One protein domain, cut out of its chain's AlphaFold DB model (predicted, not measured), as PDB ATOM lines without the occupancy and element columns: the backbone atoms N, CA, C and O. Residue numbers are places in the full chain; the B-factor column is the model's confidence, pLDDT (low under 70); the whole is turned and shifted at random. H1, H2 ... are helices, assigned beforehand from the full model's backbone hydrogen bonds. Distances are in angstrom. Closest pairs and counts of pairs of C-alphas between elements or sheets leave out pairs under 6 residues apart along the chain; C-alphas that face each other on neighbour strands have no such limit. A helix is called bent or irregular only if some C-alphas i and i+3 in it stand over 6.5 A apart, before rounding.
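AT A GLANCE: This is residues 112 to 178 and 390 to 430 of the 432 residues of the protein "Methylase_S domain-containing protein" of Bacteroidales bacterium (UniProt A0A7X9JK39). One very long helix, H4, makes the long axis; H1 and H3 lie side by side with its first part and run opposite to it, and the short H2 is near H1 and H3, away from H4. Residues 418 to 430, of which 418 to 429 belong to H4, stand free and stick out as an arm; the body without them spans 49 by 25 by 18 A. The printed part has 108 residues with four named helices, in the order H1, H2, H3, H4, and no named strand; the class is all helix. It is loose, with a radius of gyration of the C-alphas of 18.9 A, and spans 71 by 26 by 19 A.

HOW THE PARTS SIT: H4, residues 390 to 429, touches H1, residues 112 to 140, at a shallow tilt of 22 degrees, opposite ways; their closest C-alphas, of Gln 118 and Arg 406, are 5.7 A apart. With residues 392 to 404 alone, H4 touches H3, residues 159 to 174, at a shallow tilt of 11 degrees, opposite ways; the closest C-alphas, of Lys 159 and Glu 400, are 5.8 A apart. H1 and H3 are close but not clearly touching, with the C-alphas of Ala 139 and Leu 172 closest at 7.0 A. H2, residues 145 to 155, is close to H1 but not clearly touching, with the C-alphas of Leu 129 and Gln 153 closest at 7.1 A. H2 and H4 are apart. O i to N i+4 pairs within hydrogen-bond range number 23 of 25 in H1, 4 of 7 in H2, 11 of 12 in H3 and 35 of 36 in H4.

IN THESE COORDINATES: H4 is 59.3 A long and ends with C-alpha 429 at (128.888, -17.183, 80.640). H1, 40.2 A, begins with C-alpha 112 at (153.538, -12.804, 83.814); it has a kink of 35 degrees near residue 134 and is only just irregular, with C-alphas 135 and 138 6.9 A apart. H3 is 23.3 A long and H2 13.0 A.

THE WHOLE: The two C-alphas farthest apart, of Gly 176 and Glu 430, are 70.9 A apart. Residues 179 to 389 are not printed; C-alphas 178 and 390 are 11.8 A apart across the cut. The links H1 to H2 and H2 to H3 are tight. Mean pLDDT of the printed part is 74.9; residues 140 to 156 and 416 to 430 are under 70.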
ATOM      1  N   ASN A 112     152.250 -12.475  84.430       75.25
ATOM      2  CA  ASN A 112     153.538 -12.804  83.814       75.25
ATOM      3  C   ASN A 112     154.604 -11.747  84.122       75.25
ATOM      4  O   ASN A 112     155.760 -12.080  84.400       75.25
ATOM      5  N   LEU A 113     154.213 -10.470  84.137       74.62
ATOM      6  CA  LEU A 113     155.095  -9.369  84.514       74.62
ATOM      7  C   LEU A 113     155.477  -9.440  86.001       74.62
ATOM      8  O   LEU A 113     156.625  -9.171  86.357       74.62
ATOM      9  N   ILE A 114     154.540  -9.812  86.876       71.56
ATOM     10  CA  ILE A 114     154.810  -9.954  88.315       71.56
ATOM     11  C   ILE A 114     155.715 -11.168  88.576       71.56
ATOM     12  O   ILE A 114     156.674 -11.048  89.338       71.56
ATOM     13  N   ILE A 115     155.487 -12.295  87.893       76.88
ATOM     14  CA  ILE A 115     156.364 -13.480  87.930       76.88
ATOM     15  C   ILE A 115     157.779 -13.117  87.465       76.88
ATOM     16  O   ILE A 115     158.755 -13.478  88.121       76.88
ATOM     17  N   SER A 116     157.913 -12.355  86.375       80.75
ATOM     18  CA  SER A 116     159.216 -11.881  85.889       80.75
ATOM     19  C   SER A 116     159.954 -11.048  86.949       80.75
ATOM     20  O   SER A 116     161.111 -11.334  87.264       80.75
ATOM     21  N   LYS A 117     159.264 -10.093  87.589       80.00
ATOM     22  CA  LYS A 117     159.820  -9.288  88.693       80.00
ATOM     23  C   LYS A 117     160.183 -10.132  89.917       80.00
ATOM     24  O   LYS A 117     161.184  -9.855  90.576       80.00
ATOM     25  N   GLN A 118     159.392 -11.154  90.239       81.69
ATOM     26  CA  GLN A 118     159.704 -12.075  91.330       81.69
ATOM     27  C   GLN A 118     160.954 -12.909  91.025       81.69
ATOM     28  O   GLN A 118     161.801 -13.069  91.901       81.69
ATOM     29  N   ASN A 119     161.107 -13.392  89.789       85.69
ATOM     30  CA  ASN A 119     162.296 -14.126  89.356       85.69
ATOM     31  C   ASN A 119     163.561 -13.262  89.440       85.69
ATOM     32  O   ASN A 119     164.598 -13.739  89.899       85.69
ATOM     33  N   GLU A 120     163.474 -11.978  89.087       86.06
ATOM     34  CA  GLU A 120     164.580 -11.034  89.279       86.06
ATOM     35  C   GLU A 120     164.970 -10.914  90.763       86.06
ATOM     36  O   GLU A 120     166.149 -11.011  91.107       86.06
ATOM     37  N   VAL A 121     163.988 -10.772  91.661       85.19
ATOM     38  CA  VAL A 121     164.245 -10.726  93.110       85.19
ATOM     39  C   VAL A 121     164.848 -12.041  93.617       85.19
ATOM     40  O   VAL A 121     165.774 -12.002  94.423       85.19
ATOM     41  N   ASN A 122     164.393 -13.197  93.129       84.25
ATOM     42  CA  ASN A 122     164.975 -14.495  93.486       84.25
ATOM     43  C   ASN A 122     166.452 -14.594  93.076       84.25
ATOM     44  O   ASN A 122     167.278 -15.040  93.873       84.25
ATOM     45  N   ASN A 123     166.814 -14.100  91.889       86.69
ATOM     46  CA  ASN A 123     168.213 -14.028  91.460       86.69
ATOM     47  C   ASN A 123     169.034 -13.096  92.368       86.69
ATOM     48  O   ASN A 123     170.141 -13.437  92.781       86.69
ATOM     49  N   GLN A 124     168.478 -11.941  92.752       87.50
ATOM     50  CA  GLN A 124     169.130 -11.024  93.696       87.50
ATOM     51  C   GLN A 124     169.317 -11.643  95.092       87.50
ATOM     52  O   GLN A 124     170.321 -11.356  95.754       87.50
ATOM     53  N   ILE A 125     168.372 -12.468  95.554       85.31
ATOM     54  CA  ILE A 125     168.490 -13.244  96.799       85.31
ATOM     55  C   ILE A 125     169.654 -14.229  96.682       85.31
ATOM     56  O   ILE A 125     170.525 -14.213  97.549       85.31
ATOM     57  N   SER A 126     169.719 -15.010  95.597       83.88
ATOM     58  CA  SER A 126     170.814 -15.965  95.357       83.88
ATOM     59  C   SER A 126     172.180 -15.279  95.409       83.88
ATOM     60  O   SER A 126     173.029 -15.668  96.205       83.88
ATOM     61  N   ASN A 127     172.347 -14.170  94.683       86.06
ATOM     62  CA  ASN A 127     173.598 -13.407  94.686       86.06
ATOM     63  C   ASN A 127     173.980 -12.891  96.088       86.06
ATOM     64  O   ASN A 127     175.158 -12.831  96.432       86.06
ATOM     65  N   SER A 128     172.994 -12.513  96.913       86.12
ATOM     66  CA  SER A 128     173.255 -12.060  98.292       86.12
ATOM     67  C   SER A 128     173.725 -13.209  99.182       86.12
ATOM     68  O   SER A 128     174.609 -13.021 100.015       86.12
ATOM     69  N   LEU A 129     173.147 -14.399  99.000       82.25
ATOM     70  CA  LEU A 129     173.560 -15.608  99.711       82.25
ATOM     71  C   LEU A 129     174.978 -16.029  99.312       82.25
ATOM     72  O   LEU A 129     175.755 -16.407 100.184       82.25
ATOM     73  N   ASP A 130     175.339 -15.905  98.036       82.62
ATOM     74  CA  ASP A 130     176.690 -16.212  97.556       82.62
ATOM     75  C   ASP A 130     177.731 -15.223  98.104       82.62
ATOM     76  O   ASP A 130     178.812 -15.629  98.531       82.62
ATOM     77  N   ALA A 131     177.392 -13.932  98.191       85.38
ATOM     78  CA  ALA A 131     178.252 -12.934  98.828       85.38
ATOM     79  C   ALA A 131     178.457 -13.212 100.330       85.38
ATOM     80  O   ALA A 131     179.577 -13.129 100.835       85.38
ATOM     81  N   LEU A 132     177.389 -13.587 101.046       83.19
ATOM     82  CA  LEU A 132     177.471 -14.033 102.440       83.19
ATOM     83  C   LEU A 132     178.347 -15.285 102.576       83.19
ATOM     84  O   LEU A 132     179.159 -15.361 103.495       83.19
ATOM     85  N   LYS A 133     178.220 -16.243 101.649       77.56
ATOM     86  CA  LYS A 133     179.038 -17.459 101.628       77.56
ATOM     87  C   LYS A 133     180.516 -17.118 101.569       77.56
ATOM     88  O   LYS A 133     181.257 -17.527 102.455       77.56
ATOM     89  N   LEU A 134     180.916 -16.342 100.566       81.31
ATOM     90  CA  LEU A 134     182.316 -16.001 100.326       81.31
ATOM     91  C   LEU A 134     182.959 -15.337 101.553       81.31
ATOM     92  O   LEU A 134     184.124 -15.571 101.860       81.31
ATOM     93  N   ASN A 135     182.183 -14.538 102.287       80.44
ATOM     94  CA  ASN A 135     182.658 -13.867 103.490       80.44
ATOM     95  C   ASN A 135     182.753 -14.786 104.717       80.44
ATOM     96  O   ASN A 135     183.587 -14.550 105.591       80.44
ATOM     97  N   LEU A 136     181.886 -15.797 104.821       79.38
ATOM     98  CA  LEU A 136     181.843 -16.721 105.958       79.38
ATOM     99  C   LEU A 136     182.712 -17.960 105.752       79.38
ATOM    100  O   LEU A 136     183.164 -18.548 106.731       79.38
ATOM    101  N   GLU A 137     182.968 -18.340 104.504       75.25
ATOM    102  CA  GLU A 137     183.750 -19.512 104.117       75.25
ATOM    103  C   GLU A 137     185.100 -19.599 104.850       75.25
ATOM    104  O   GLU A 137     185.353 -20.650 105.442       75.25
ATOM    105  N   PRO A 138     185.905 -18.519 104.985       73.25
ATOM    106  CA  PRO A 138     187.158 -18.565 105.744       73.25
ATOM    107  C   PRO A 138     186.998 -18.959 107.220       73.25
ATOM    108  O   PRO A 138     187.893 -19.562 107.805       73.25
ATOM    109  N   ALA A 139     185.855 -18.643 107.830       73.31
ATOM    110  CA  ALA A 139     185.560 -18.960 109.225       73.31
ATOM    111  C   ALA A 139     185.034 -20.393 109.423       73.31
ATOM    112  O   ALA A 139     184.892 -20.851 110.560       73.31
ATOM    113  N   LEU A 140     184.710 -21.086 108.327       67.56
ATOM    114  CA  LEU A 140     183.997 -22.363 108.308       67.56
ATOM    115  C   LEU A 140     184.867 -23.548 107.850       67.56
ATOM    116  O   LEU A 140     184.374 -24.675 107.860       67.56
ATOM    117  N   ILE A 141     186.149 -23.311 107.532       55.78
ATOM    118  CA  ILE A 141     187.087 -24.219 106.828       55.78
ATOM    119  C   ILE A 141     187.255 -25.637 107.438       55.78
ATOM    120  O   ILE A 141     187.803 -26.509 106.779       55.78
ATOM    121  N   ASN A 142     186.719 -25.954 108.621       51.56
ATOM    122  CA  ASN A 142     186.890 -27.271 109.267       51.56
ATOM    123  C   ASN A 142     185.595 -27.981 109.711       51.56
ATOM    124  O   ASN A 142     185.618 -28.786 110.640       51.56
ATOM    125  N   SER A 143     184.446 -27.726 109.085       49.00
ATOM    126  CA  SER A 143     183.224 -28.487 109.409       49.00
ATOM    127  C   SER A 143     182.339 -28.722 108.192       49.00
ATOM    128  O   SER A 143     182.513 -28.065 107.175       49.00
ATOM    129  N   SER A 144     181.417 -29.682 108.318       49.19
ATOM    130  CA  SER A 144     180.475 -30.281 107.352       49.19
ATOM    131  C   SER A 144     179.521 -29.311 106.617       49.19
ATOM    132  O   SER A 144     178.365 -29.638 106.348       49.19
ATOM    133  N   PHE A 145     179.979 -28.098 106.320       51.44
ATOM    134  CA  PHE A 145     179.171 -26.967 105.898       51.44
ATOM    135  C   PHE A 145     178.821 -26.994 104.412       51.44
ATOM    136  O   PHE A 145     177.776 -26.471 104.059       51.44
ATOM    137  N   ASP A 146     179.600 -27.664 103.556       49.81
ATOM    138  CA  ASP A 146     179.226 -27.858 102.144       49.81
ATOM    139  C   ASP A 146     177.949 -28.703 101.998       49.81
ATOM    140  O   ASP A 146     177.089 -28.407 101.165       49.81
ATOM    141  N   LEU A 147     177.779 -29.715 102.862       45.97
ATOM    142  CA  LEU A 147     176.564 -30.532 102.900       45.97
ATOM    143  C   LEU A 147     175.380 -29.729 103.458       45.97
ATOM    144  O   LEU A 147     174.293 -29.755 102.890       45.97
ATOM    145  N   LEU A 148     175.617 -28.953 104.525       50.53
ATOM    146  CA  LEU A 148     174.619 -28.034 105.071       50.53
ATOM    147  C   LEU A 148     174.270 -26.922 104.082       50.53
ATOM    148  O   LEU A 148     173.146 -26.456 104.141       50.53
ATOM    149  N   TRP A 149     175.170 -26.511 103.177       55.72
ATOM    150  CA  TRP A 149     174.978 -25.363 102.282       55.72
ATOM    151  C   TRP A 149     173.919 -25.596 101.204       55.72
ATOM    152  O   TRP A 149     173.116 -24.707 100.908       55.72
ATOM    153  N   THR A 150     173.888 -26.814 100.656       54.62
ATOM    154  CA  THR A 150     172.855 -27.229  99.693       54.62
ATOM    155  C   THR A 150     171.463 -27.098 100.321       54.62
ATOM    156  O   THR A 150     170.530 -26.603  99.688       54.62
ATOM    157  N   ASP A 151     171.354 -27.419 101.611       59.09
ATOM    158  CA  ASP A 151     170.151 -27.197 102.412       59.09
ATOM    159  C   ASP A 151     170.064 -25.775 102.997       59.09
ATOM    160  O   ASP A 151     168.976 -25.319 103.337       59.09
ATOM    161  N   PHE A 152     171.167 -25.028 103.075       62.59
ATOM    162  CA  PHE A 152     171.266 -23.700 103.684       62.59
ATOM    163  C   PHE A 152     170.615 -22.636 102.813       62.59
ATOM    164  O   PHE A 152     169.872 -21.813 103.332       62.59
ATOM    165  N   GLN A 153     170.823 -22.659 101.491       64.25
ATOM    166  CA  GLN A 153     170.097 -21.746 100.599       64.25
ATOM    167  C   GLN A 153     168.584 -22.000 100.657       64.25
ATOM    168  O   GLN A 153     167.787 -21.062 100.617       64.25
ATOM    169  N   ARG A 154     168.176 -23.266 100.816       64.69
ATOM    170  CA  ARG A 154     166.776 -23.641 101.050       64.69
ATOM    171  C   ARG A 154     166.292 -23.216 102.438       64.69
ATOM    172  O   ARG A 154     165.139 -22.825 102.595       64.69
ATOM    173  N   PHE A 155     167.172 -23.252 103.432       66.44
ATOM    174  CA  PHE A 155     166.892 -22.824 104.791       66.44
ATOM    175  C   PHE A 155     166.719 -21.303 104.855       66.44
ATOM    176  O   PHE A 155     165.706 -20.839 105.360       66.44
ATOM    177  N   ILE A 156     167.593 -20.490 104.264       67.81
ATOM    178  CA  ILE A 156     167.498 -19.017 104.287       67.81
ATOM    179  C   ILE A 156     166.497 -18.484 103.240       67.81
ATOM    180  O   ILE A 156     166.746 -17.534 102.507       67.81
ATOM    181  N   GLN A 157     165.313 -19.090 103.170       70.44
ATOM    182  CA  GLN A 157     164.205 -18.596 102.353       70.44
ATOM    183  C   GLN A 157     163.227 -17.728 103.140       70.44
ATOM    184  O   GLN A 157     162.365 -17.110 102.528       70.44
ATOM    185  N   THR A 158     163.326 -17.662 104.467       75.06
ATOM    186  CA  THR A 158     162.373 -16.932 105.315       75.06
ATOM    187  C   THR A 158     163.090 -15.942 106.227       75.06
ATOM    188  O   THR A 158     164.240 -16.161 106.614       75.06
ATOM    189  N   LYS A 159     162.389 -14.883 106.651       76.38
ATOM    190  CA  LYS A 159     162.903 -13.921 107.646       76.38
ATOM    191  C   LYS A 159     163.369 -14.591 108.936       76.38
ATOM    192  O   LYS A 159     164.382 -14.205 109.510       76.38
ATOM    193  N   SER A 160     162.627 -15.593 109.409       74.69
ATOM    194  CA  SER A 160     162.976 -16.338 110.623       74.69
ATOM    195  C   SER A 160     164.339 -17.008 110.490       74.69
ATOM    196  O   SER A 160     165.120 -16.996 111.435       74.69
ATOM    197  N   ASN A 161     164.663 -17.504 109.296       77.75
ATOM    198  CA  ASN A 161     165.927 -18.182 109.050       77.75
ATOM    199  C   ASN A 161     167.106 -17.211 108.913       77.75
ATOM    200  O   ASN A 161     168.205 -17.533 109.365       77.75
ATOM    201  N   VAL A 162     166.870 -15.973 108.459       82.12
ATOM    202  CA  VAL A 162     167.891 -14.913 108.538       82.12
ATOM    203  C   VAL A 162     168.255 -14.583 109.993       82.12
ATOM    204  O   VAL A 162     169.423 -14.339 110.292       82.12
ATOM    205  N   LYS A 163     167.315 -14.670 110.946       80.19
ATOM    206  CA  LYS A 163     167.638 -14.486 112.377       80.19
ATOM    207  C   LYS A 163     168.623 -15.540 112.890       80.19
ATOM    208  O   LYS A 163     169.541 -15.193 113.631       80.19
ATOM    209  N   TYR A 164     168.462 -16.803 112.485       78.56
ATOM    210  CA  TYR A 164     169.421 -17.860 112.824       78.56
ATOM    211  C   TYR A 164     170.789 -17.600 112.191       78.56
ATOM    212  O   TYR A 164     171.803 -17.758 112.863       78.56
ATOM    213  N   LEU A 165     170.828 -17.105 110.950       82.19
ATOM    214  CA  LEU A 165     172.078 -16.711 110.302       82.19
ATOM    215  C   LEU A 165     172.813 -15.608 111.077       82.19
ATOM    216  O   LEU A 165     174.005 -15.746 111.345       82.19
ATOM    217  N   ARG A 166     172.113 -14.554 111.512       88.06
ATOM    218  CA  ARG A 166     172.709 -13.501 112.359       88.06
ATOM    219  C   ARG A 166     173.318 -14.084 113.627       88.06
ATOM    220  O   ARG A 166     174.435 -13.728 113.992       88.06
ATOM    221  N   GLN A 167     172.607 -15.005 114.270       84.31
ATOM    222  CA  GLN A 167     173.088 -15.683 115.466       84.31
ATOM    223  C   GLN A 167     174.358 -16.504 115.187       84.31
ATOM    224  O   GLN A 167     175.305 -16.446 115.970       84.31
ATOM    225  N   SER A 168     174.415 -17.221 114.062       84.38
ATOM    226  CA  SER A 168     175.612 -17.951 113.633       84.38
ATOM    227  C   SER A 168     176.791 -17.018 113.354       84.38
ATOM    228  O   SER A 168     177.892 -17.288 113.824       84.38
ATOM    229  N   ILE A 169     176.567 -15.897 112.660       87.50
ATOM    230  CA  ILE A 169     177.595 -14.873 112.405       87.50
ATOM    231  C   ILE A 169     178.171 -14.366 113.726       87.50
ATOM    232  O   ILE A 169     179.385 -14.365 113.910       87.50
ATOM    233  N   LEU A 170     177.307 -13.980 114.669       91.25
ATOM    234  CA  LEU A 170     177.730 -13.508 115.986       91.25
ATOM    235  C   LEU A 170     178.529 -14.577 116.740       91.25
ATOM    236  O   LEU A 170     179.563 -14.261 117.322       91.25
ATOM    237  N   GLN A 171     178.103 -15.841 116.683       88.00
ATOM    238  CA  GLN A 171     178.815 -16.949 117.318       88.00
ATOM    239  C   GLN A 171     180.219 -17.155 116.726       88.00
ATOM    240  O   GLN A 171     181.182 -17.321 117.471       88.00
ATOM    241  N   LEU A 172     180.357 -17.107 115.398       88.00
ATOM    242  CA  LEU A 172     181.658 -17.190 114.725       88.00
ATOM    243  C   LEU A 172     182.549 -15.990 115.074       88.00
ATOM    244  O   LEU A 172     183.766 -16.138 115.203       88.00
ATOM    245  N   ALA A 173     181.949 -14.810 115.247       91.69
ATOM    246  CA  ALA A 173     182.647 -13.580 115.597       91.69
ATOM    247  C   ALA A 173     183.281 -13.667 116.991       91.69
ATOM    248  O   ALA A 173     184.476 -13.429 117.145       91.69
ATOM    249  N   VAL A 174     182.502 -14.077 118.000       92.19
ATOM    250  CA  VAL A 174     182.973 -14.194 119.394       92.19
ATOM    251  C   VAL A 174     183.902 -15.387 119.628       92.19
ATOM    252  O   VAL A 174     184.541 -15.464 120.671       92.19
ATOM    253  N   GLN A 175     183.982 -16.315 118.671       90.31
ATOM    254  CA  GLN A 175     184.970 -17.400 118.637       90.31
ATOM    255  C   GLN A 175     186.272 -16.994 117.927       90.31
ATOM    256  O   GLN A 175     187.194 -17.798 117.833       90.31
ATOM    257  N   GLY A 176     186.342 -15.783 117.363       91.81
ATOM    258  CA  GLY A 176     187.500 -15.320 116.595       91.81
ATOM    259  C   GLY A 176     187.680 -16.029 115.249       91.81
ATOM    260  O   GLY A 176     188.752 -15.937 114.650       91.81
ATOM    261  N   LYS A 177     186.653 -16.737 114.758       89.62
ATOM    262  CA  LYS A 177     186.703 -17.461 113.477       89.62
ATOM    263  C   LYS A 177     186.543 -16.524 112.285       89.62
ATOM    264  O   LYS A 177     187.222 -16.704 111.282       89.62
ATOM    265  N   LEU A 178     185.713 -15.481 112.412       89.44
ATOM    266  CA  LEU A 178     185.531 -14.478 111.347       89.44
ATOM    267  C   LEU A 178     186.804 -13.676 111.037       89.44
ATOM    268  O   LEU A 178     186.936 -13.134 109.946       89.44
ATOM    269  N   LYS A 390     179.461  -5.956 111.156       95.38
ATOM    270  CA  LYS A 390     178.622  -4.909 110.547       95.38
ATOM    271  C   LYS A 390     178.392  -5.136 109.056       95.38
ATOM    272  O   LYS A 390     177.258  -5.001 108.594       95.38
ATOM    273  N   GLN A 391     179.437  -5.510 108.319       92.56
ATOM    274  CA  GLN A 391     179.325  -5.855 106.900       92.56
ATOM    275  C   GLN A 391     178.354  -7.028 106.697       92.56
ATOM    276  O   GLN A 391     177.417  -6.914 105.907       92.56
ATOM    277  N   GLN A 392     178.499  -8.111 107.470       88.56
ATOM    278  CA  GLN A 392     177.602  -9.268 107.358       88.56
ATOM    279  C   GLN A 392     176.160  -8.943 107.777       88.56
ATOM    280  O   GLN A 392     175.215  -9.367 107.117       88.56
ATOM    281  N   MET A 393     175.966  -8.153 108.837       91.69
ATOM    282  CA  MET A 393     174.631  -7.738 109.287       91.69
ATOM    283  C   MET A 393     173.921  -6.871 108.247       91.69
ATOM    284  O   MET A 393     172.720  -7.037 108.055       91.69
ATOM    285  N   THR A 394     174.661  -6.015 107.535       92.69
ATOM    286  CA  THR A 394     174.124  -5.212 106.424       92.69
ATOM    287  C   THR A 394     173.629  -6.114 105.293       92.69
ATOM    288  O   THR A 394     172.511  -5.941 104.811       92.69
ATOM    289  N   LEU A 395     174.404  -7.140 104.923       89.50
ATOM    290  CA  LEU A 395     173.978  -8.136 103.934       89.50
ATOM    291  C   LEU A 395     172.732  -8.910 104.396       89.50
ATOM    292  O   LEU A 395     171.832  -9.158 103.595       89.50
ATOM    293  N   CYS A 396     172.636  -9.251 105.685       88.81
ATOM    294  CA  CYS A 396     171.429  -9.860 106.247       88.81
ATOM    295  C   CYS A 396     170.210  -8.919 106.186       88.81
ATOM    296  O   CYS A 396     169.116  -9.380 105.864       88.81
ATOM    297  N   ASP A 397     170.378  -7.618 106.452       90.94
ATOM    298  CA  ASP A 397     169.299  -6.623 106.351       90.94
ATOM    299  C   ASP A 397     168.790  -6.500 104.905       90.94
ATOM    300  O   ASP A 397     167.583  -6.450 104.653       90.94
ATOM    301  N   GLU A 398     169.703  -6.464 103.932       90.62
ATOM    302  CA  GLU A 398     169.358  -6.444 102.508       90.62
ATOM    303  C   GLU A 398     168.644  -7.724 102.072       90.62
ATOM    304  O   GLU A 398     167.673  -7.667 101.313       90.62
ATOM    305  N   LEU A 399     169.103  -8.875 102.563       87.81
ATOM    306  CA  LEU A 399     168.491 -10.169 102.297       87.81
ATOM    307  C   LEU A 399     167.062 -10.241 102.850       87.81
ATOM    308  O   LEU A 399     166.158 -10.651 102.125       87.81
ATOM    309  N   GLU A 400     166.830  -9.789 104.085       89.06
ATOM    310  CA  GLU A 400     165.486  -9.711 104.677       89.06
ATOM    311  C   GLU A 400     164.548  -8.838 103.833       89.06
ATOM    312  O   GLU A 400     163.440  -9.273 103.518       89.06
ATOM    313  N   LYS A 401     165.004  -7.663 103.379       89.25
ATOM    314  CA  LYS A 401     164.218  -6.778 102.494       89.25
ATOM    315  C   LYS A 401     163.893  -7.423 101.145       89.25
ATOM    316  O   LYS A 401     162.804  -7.229 100.603       89.25
ATOM    317  N   LYS A 402     164.825  -8.188 100.568       87.44
ATOM    318  CA  LYS A 402     164.589  -8.911  99.306       87.44
ATOM    319  C   LYS A 402     163.587 -10.053  99.501       87.44
ATOM    320  O   LYS A 402     162.701 -10.211  98.665       87.44
ATOM    321  N   ILE A 403     163.674 -10.787 100.613       85.44
ATOM    322  CA  ILE A 403     162.697 -11.819 100.995       85.44
ATOM    323  C   ILE A 403     161.305 -11.195 101.173       85.44
ATOM    324  O   ILE A 403     160.350 -11.688 100.586       85.44
ATOM    325  N   GLU A 404     161.194 -10.056 101.868       86.44
ATOM    326  CA  GLU A 404     159.934  -9.298 101.997       86.44
ATOM    327  C   GLU A 404     159.314  -8.956 100.652       86.44
ATOM    328  O   GLU A 404     158.121  -9.155 100.426       86.44
ATOM    329  N   LYS A 405     160.140  -8.445  99.740       85.56
ATOM    330  CA  LYS A 405     159.693  -8.074  98.405       85.56
ATOM    331  C   LYS A 405     159.221  -9.298  97.620       85.56
ATOM    332  O   LYS A 405     158.173  -9.231  96.981       85.56
ATOM    333  N   ARG A 406     159.951 -10.415  97.687       86.56
ATOM    334  CA  ARG A 406     159.553 -11.685  97.061       86.56
ATOM    335  C   ARG A 406     158.205 -12.171  97.594       86.56
ATOM    336  O   ARG A 406     157.362 -12.537  96.776       86.56
ATOM    337  N   ASP A 407     158.014 -12.150  98.912       80.38
ATOM    338  CA  ASP A 407     156.781 -12.588  99.580       80.38
ATOM    339  C   ASP A 407     155.596 -11.713  99.146       80.38
ATOM    340  O   ASP A 407     154.567 -12.231  98.719       80.38
ATOM    341  N   SER A 408     155.791 -10.390  99.086       79.81
ATOM    342  CA  SER A 408     154.765  -9.465  98.581       79.81
ATOM    343  C   SER A 408     154.392  -9.715  97.113       79.81
ATOM    344  O   SER A 408     153.233  -9.579  96.728       79.81
ATOM    345  N   TYR A 409     155.351 -10.111  96.263       78.00
ATOM    346  CA  TYR A 409     155.038 -10.509  94.888       78.00
ATOM    347  C   TYR A 409     154.288 -11.836  94.834       78.00
ATOM    348  O   TYR A 409     153.417 -11.996  93.990       78.00
ATOM    349  N   GLN A 410     154.602 -12.771  95.728       75.19
ATOM    350  CA  GLN A 410     153.917 -14.056  95.851       75.19
ATOM    351  C   GLN A 410     152.429 -13.851  96.169       75.19
ATOM    352  O   GLN A 410     151.575 -14.418  95.487       75.19
ATOM    353  N   GLU A 411     152.129 -12.966  97.125       74.88
ATOM    354  CA  GLU A 411     150.765 -12.530  97.451       74.88
ATOM    355  C   GLU A 411     150.078 -11.903  96.227       74.88
ATOM    356  O   GLU A 411     148.990 -12.322  95.834       74.88
ATOM    357  N   ARG A 412     150.743 -10.964  95.543       71.44
ATOM    358  CA  ARG A 412     150.188 -10.294  94.353       71.44
ATOM    359  C   ARG A 412     149.950 -11.221  93.160       71.44
ATOM    360  O   ARG A 412     148.988 -11.021  92.427       71.44
ATOM    361  N   ILE A 413     150.807 -12.218  92.932       73.00
ATOM    362  CA  ILE A 413     150.610 -13.212  91.865       73.00
ATOM    363  C   ILE A 413     149.366 -14.038  92.166       73.00
ATOM    364  O   ILE A 413     148.537 -14.218  91.279       73.00
ATOM    365  N   MET A 414     149.216 -14.502  93.414       70.00
ATOM    366  CA  MET A 414     148.022 -15.235  93.840       70.00
ATOM    367  C   MET A 414     146.766 -14.409  93.556       70.00
ATOM    368  O   MET A 414     145.835 -14.888  92.914       70.00
ATOM    369  N   GLN A 415     146.792 -13.136  93.945       70.25
ATOM    370  CA  GLN A 415     145.717 -12.190  93.686       70.25
ATOM    371  C   GLN A 415     145.406 -12.038  92.180       70.25
ATOM    372  O   GLN A 415     144.269 -12.222  91.737       70.25
ATOM    373  N   ALA A 416     146.416 -11.757  91.357       65.69
ATOM    374  CA  ALA A 416     146.230 -11.518  89.926       65.69
ATOM    375  C   ALA A 416     145.740 -12.771  89.168       65.69
ATOM    376  O   ALA A 416     144.828 -12.674  88.345       65.69
ATOM    377  N   VAL A 417     146.284 -13.953  89.482       69.06
ATOM    378  CA  VAL A 417     145.871 -15.236  88.882       69.06
ATOM    379  C   VAL A 417     144.423 -15.563  89.234       69.06
ATOM    380  O   VAL A 417     143.651 -15.967  88.364       69.06
ATOM    381  N   VAL A 418     144.037 -15.358  90.495       67.00
ATOM    382  CA  VAL A 418     142.662 -15.576  90.951       67.00
ATOM    383  C   VAL A 418     141.703 -14.648  90.200       67.00
ATOM    384  O   VAL A 418     140.727 -15.135  89.631       67.00
ATOM    385  N   LYS A 419     142.006 -13.345  90.098       64.62
ATOM    386  CA  LYS A 419     141.185 -12.394  89.324       64.62
ATOM    387  C   LYS A 419     141.051 -12.817  87.861       64.62
ATOM    388  O   LYS A 419     139.931 -12.904  87.366       64.62
ATOM    389  N   GLN A 420     142.159 -13.135  87.186       63.31
ATOM    390  CA  GLN A 420     142.140 -13.548  85.779       63.31
ATOM    391  C   GLN A 420     141.285 -14.805  85.560       63.31
ATOM    392  O   GLN A 420     140.487 -14.858  84.624       63.31
ATOM    393  N   ALA A 421     141.397 -15.795  86.449       62.41
ATOM    394  CA  ALA A 421     140.586 -17.008  86.393       62.41
ATOM    395  C   ALA A 421     139.077 -16.728  86.547       62.41
ATOM    396  O   ALA A 421     138.263 -17.455  85.973       62.41
ATOM    397  N   PHE A 422     138.693 -15.683  87.289       58.44
ATOM    398  CA  PHE A 422     137.298 -15.262  87.442       58.44
ATOM    399  C   PHE A 422     136.785 -14.388  86.289       58.44
ATOM    400  O   PHE A 422     135.636 -14.560  85.888       58.44
ATOM    401  N   THR A 423     137.614 -13.512  85.710       56.84
ATOM    402  CA  THR A 423     137.230 -12.678  84.555       56.84
ATOM    403  C   THR A 423     136.967 -13.519  83.305       56.84
ATOM    404  O   THR A 423     135.925 -13.359  82.677       56.84
ATOM    405  N   ILE A 424     137.833 -14.496  83.008       53.72
ATOM    406  CA  ILE A 424     137.649 -15.427  81.875       53.72
ATOM    407  C   ILE A 424     136.327 -16.203  82.004       53.72
ATOM    408  O   ILE A 424     135.682 -16.524  81.011       53.72
ATOM    409  N   LYS A 425     135.899 -16.500  83.238       41.81
ATOM    410  CA  LYS A 425     134.664 -17.243  83.509       41.81
ATOM    411  C   LYS A 425     133.404 -16.423  83.218       41.81
ATOM    412  O   LYS A 425     132.420 -17.005  82.779       41.81
ATOM    413  N   LEU A 426     133.430 -15.109  83.450       39.44
ATOM    414  CA  LEU A 426     132.306 -14.205  83.169       39.44
ATOM    415  C   LEU A 426     132.107 -14.015  81.660       39.44
ATOM    416  O   LEU A 426     130.988 -14.168  81.184       39.44
ATOM    417  N   GLU A 427     133.189 -13.818  80.900       40.22
ATOM    418  CA  GLU A 427     133.121 -13.702  79.432       40.22
ATOM    419  C   GLU A 427     132.564 -14.970  78.767       40.22
ATOM    420  O   GLU A 427     131.838 -14.882  77.784       40.22
ATOM    421  N   THR A 428     132.841 -16.158  79.319       43.81
ATOM    422  CA  THR A 428     132.287 -17.420  78.794       43.81
ATOM    423  C   THR A 428     130.824 -17.679  79.162       43.81
ATOM    424  O   THR A 428     130.195 -18.518  78.526       43.81
ATOM    425  N   VAL A 429     130.286 -17.012  80.191       44.22
ATOM    426  CA  VAL A 429     128.888 -17.183  80.640       44.22
ATOM    427  C   VAL A 429     127.945 -16.204  79.932       44.22
ATOM    428  O   VAL A 429     126.763 -16.495  79.810       44.22
ATOM    429  N   GLU A 430     128.449 -15.086  79.406       40.88
ATOM    430  CA  GLU A 430     127.655 -14.127  78.618       40.88
ATOM    431  C   GLU A 430     127.474 -14.528  77.136       40.88
ATOM    432  O   GLU A 430     126.830 -13.805  76.378       40.88
TER     433      GLU A 430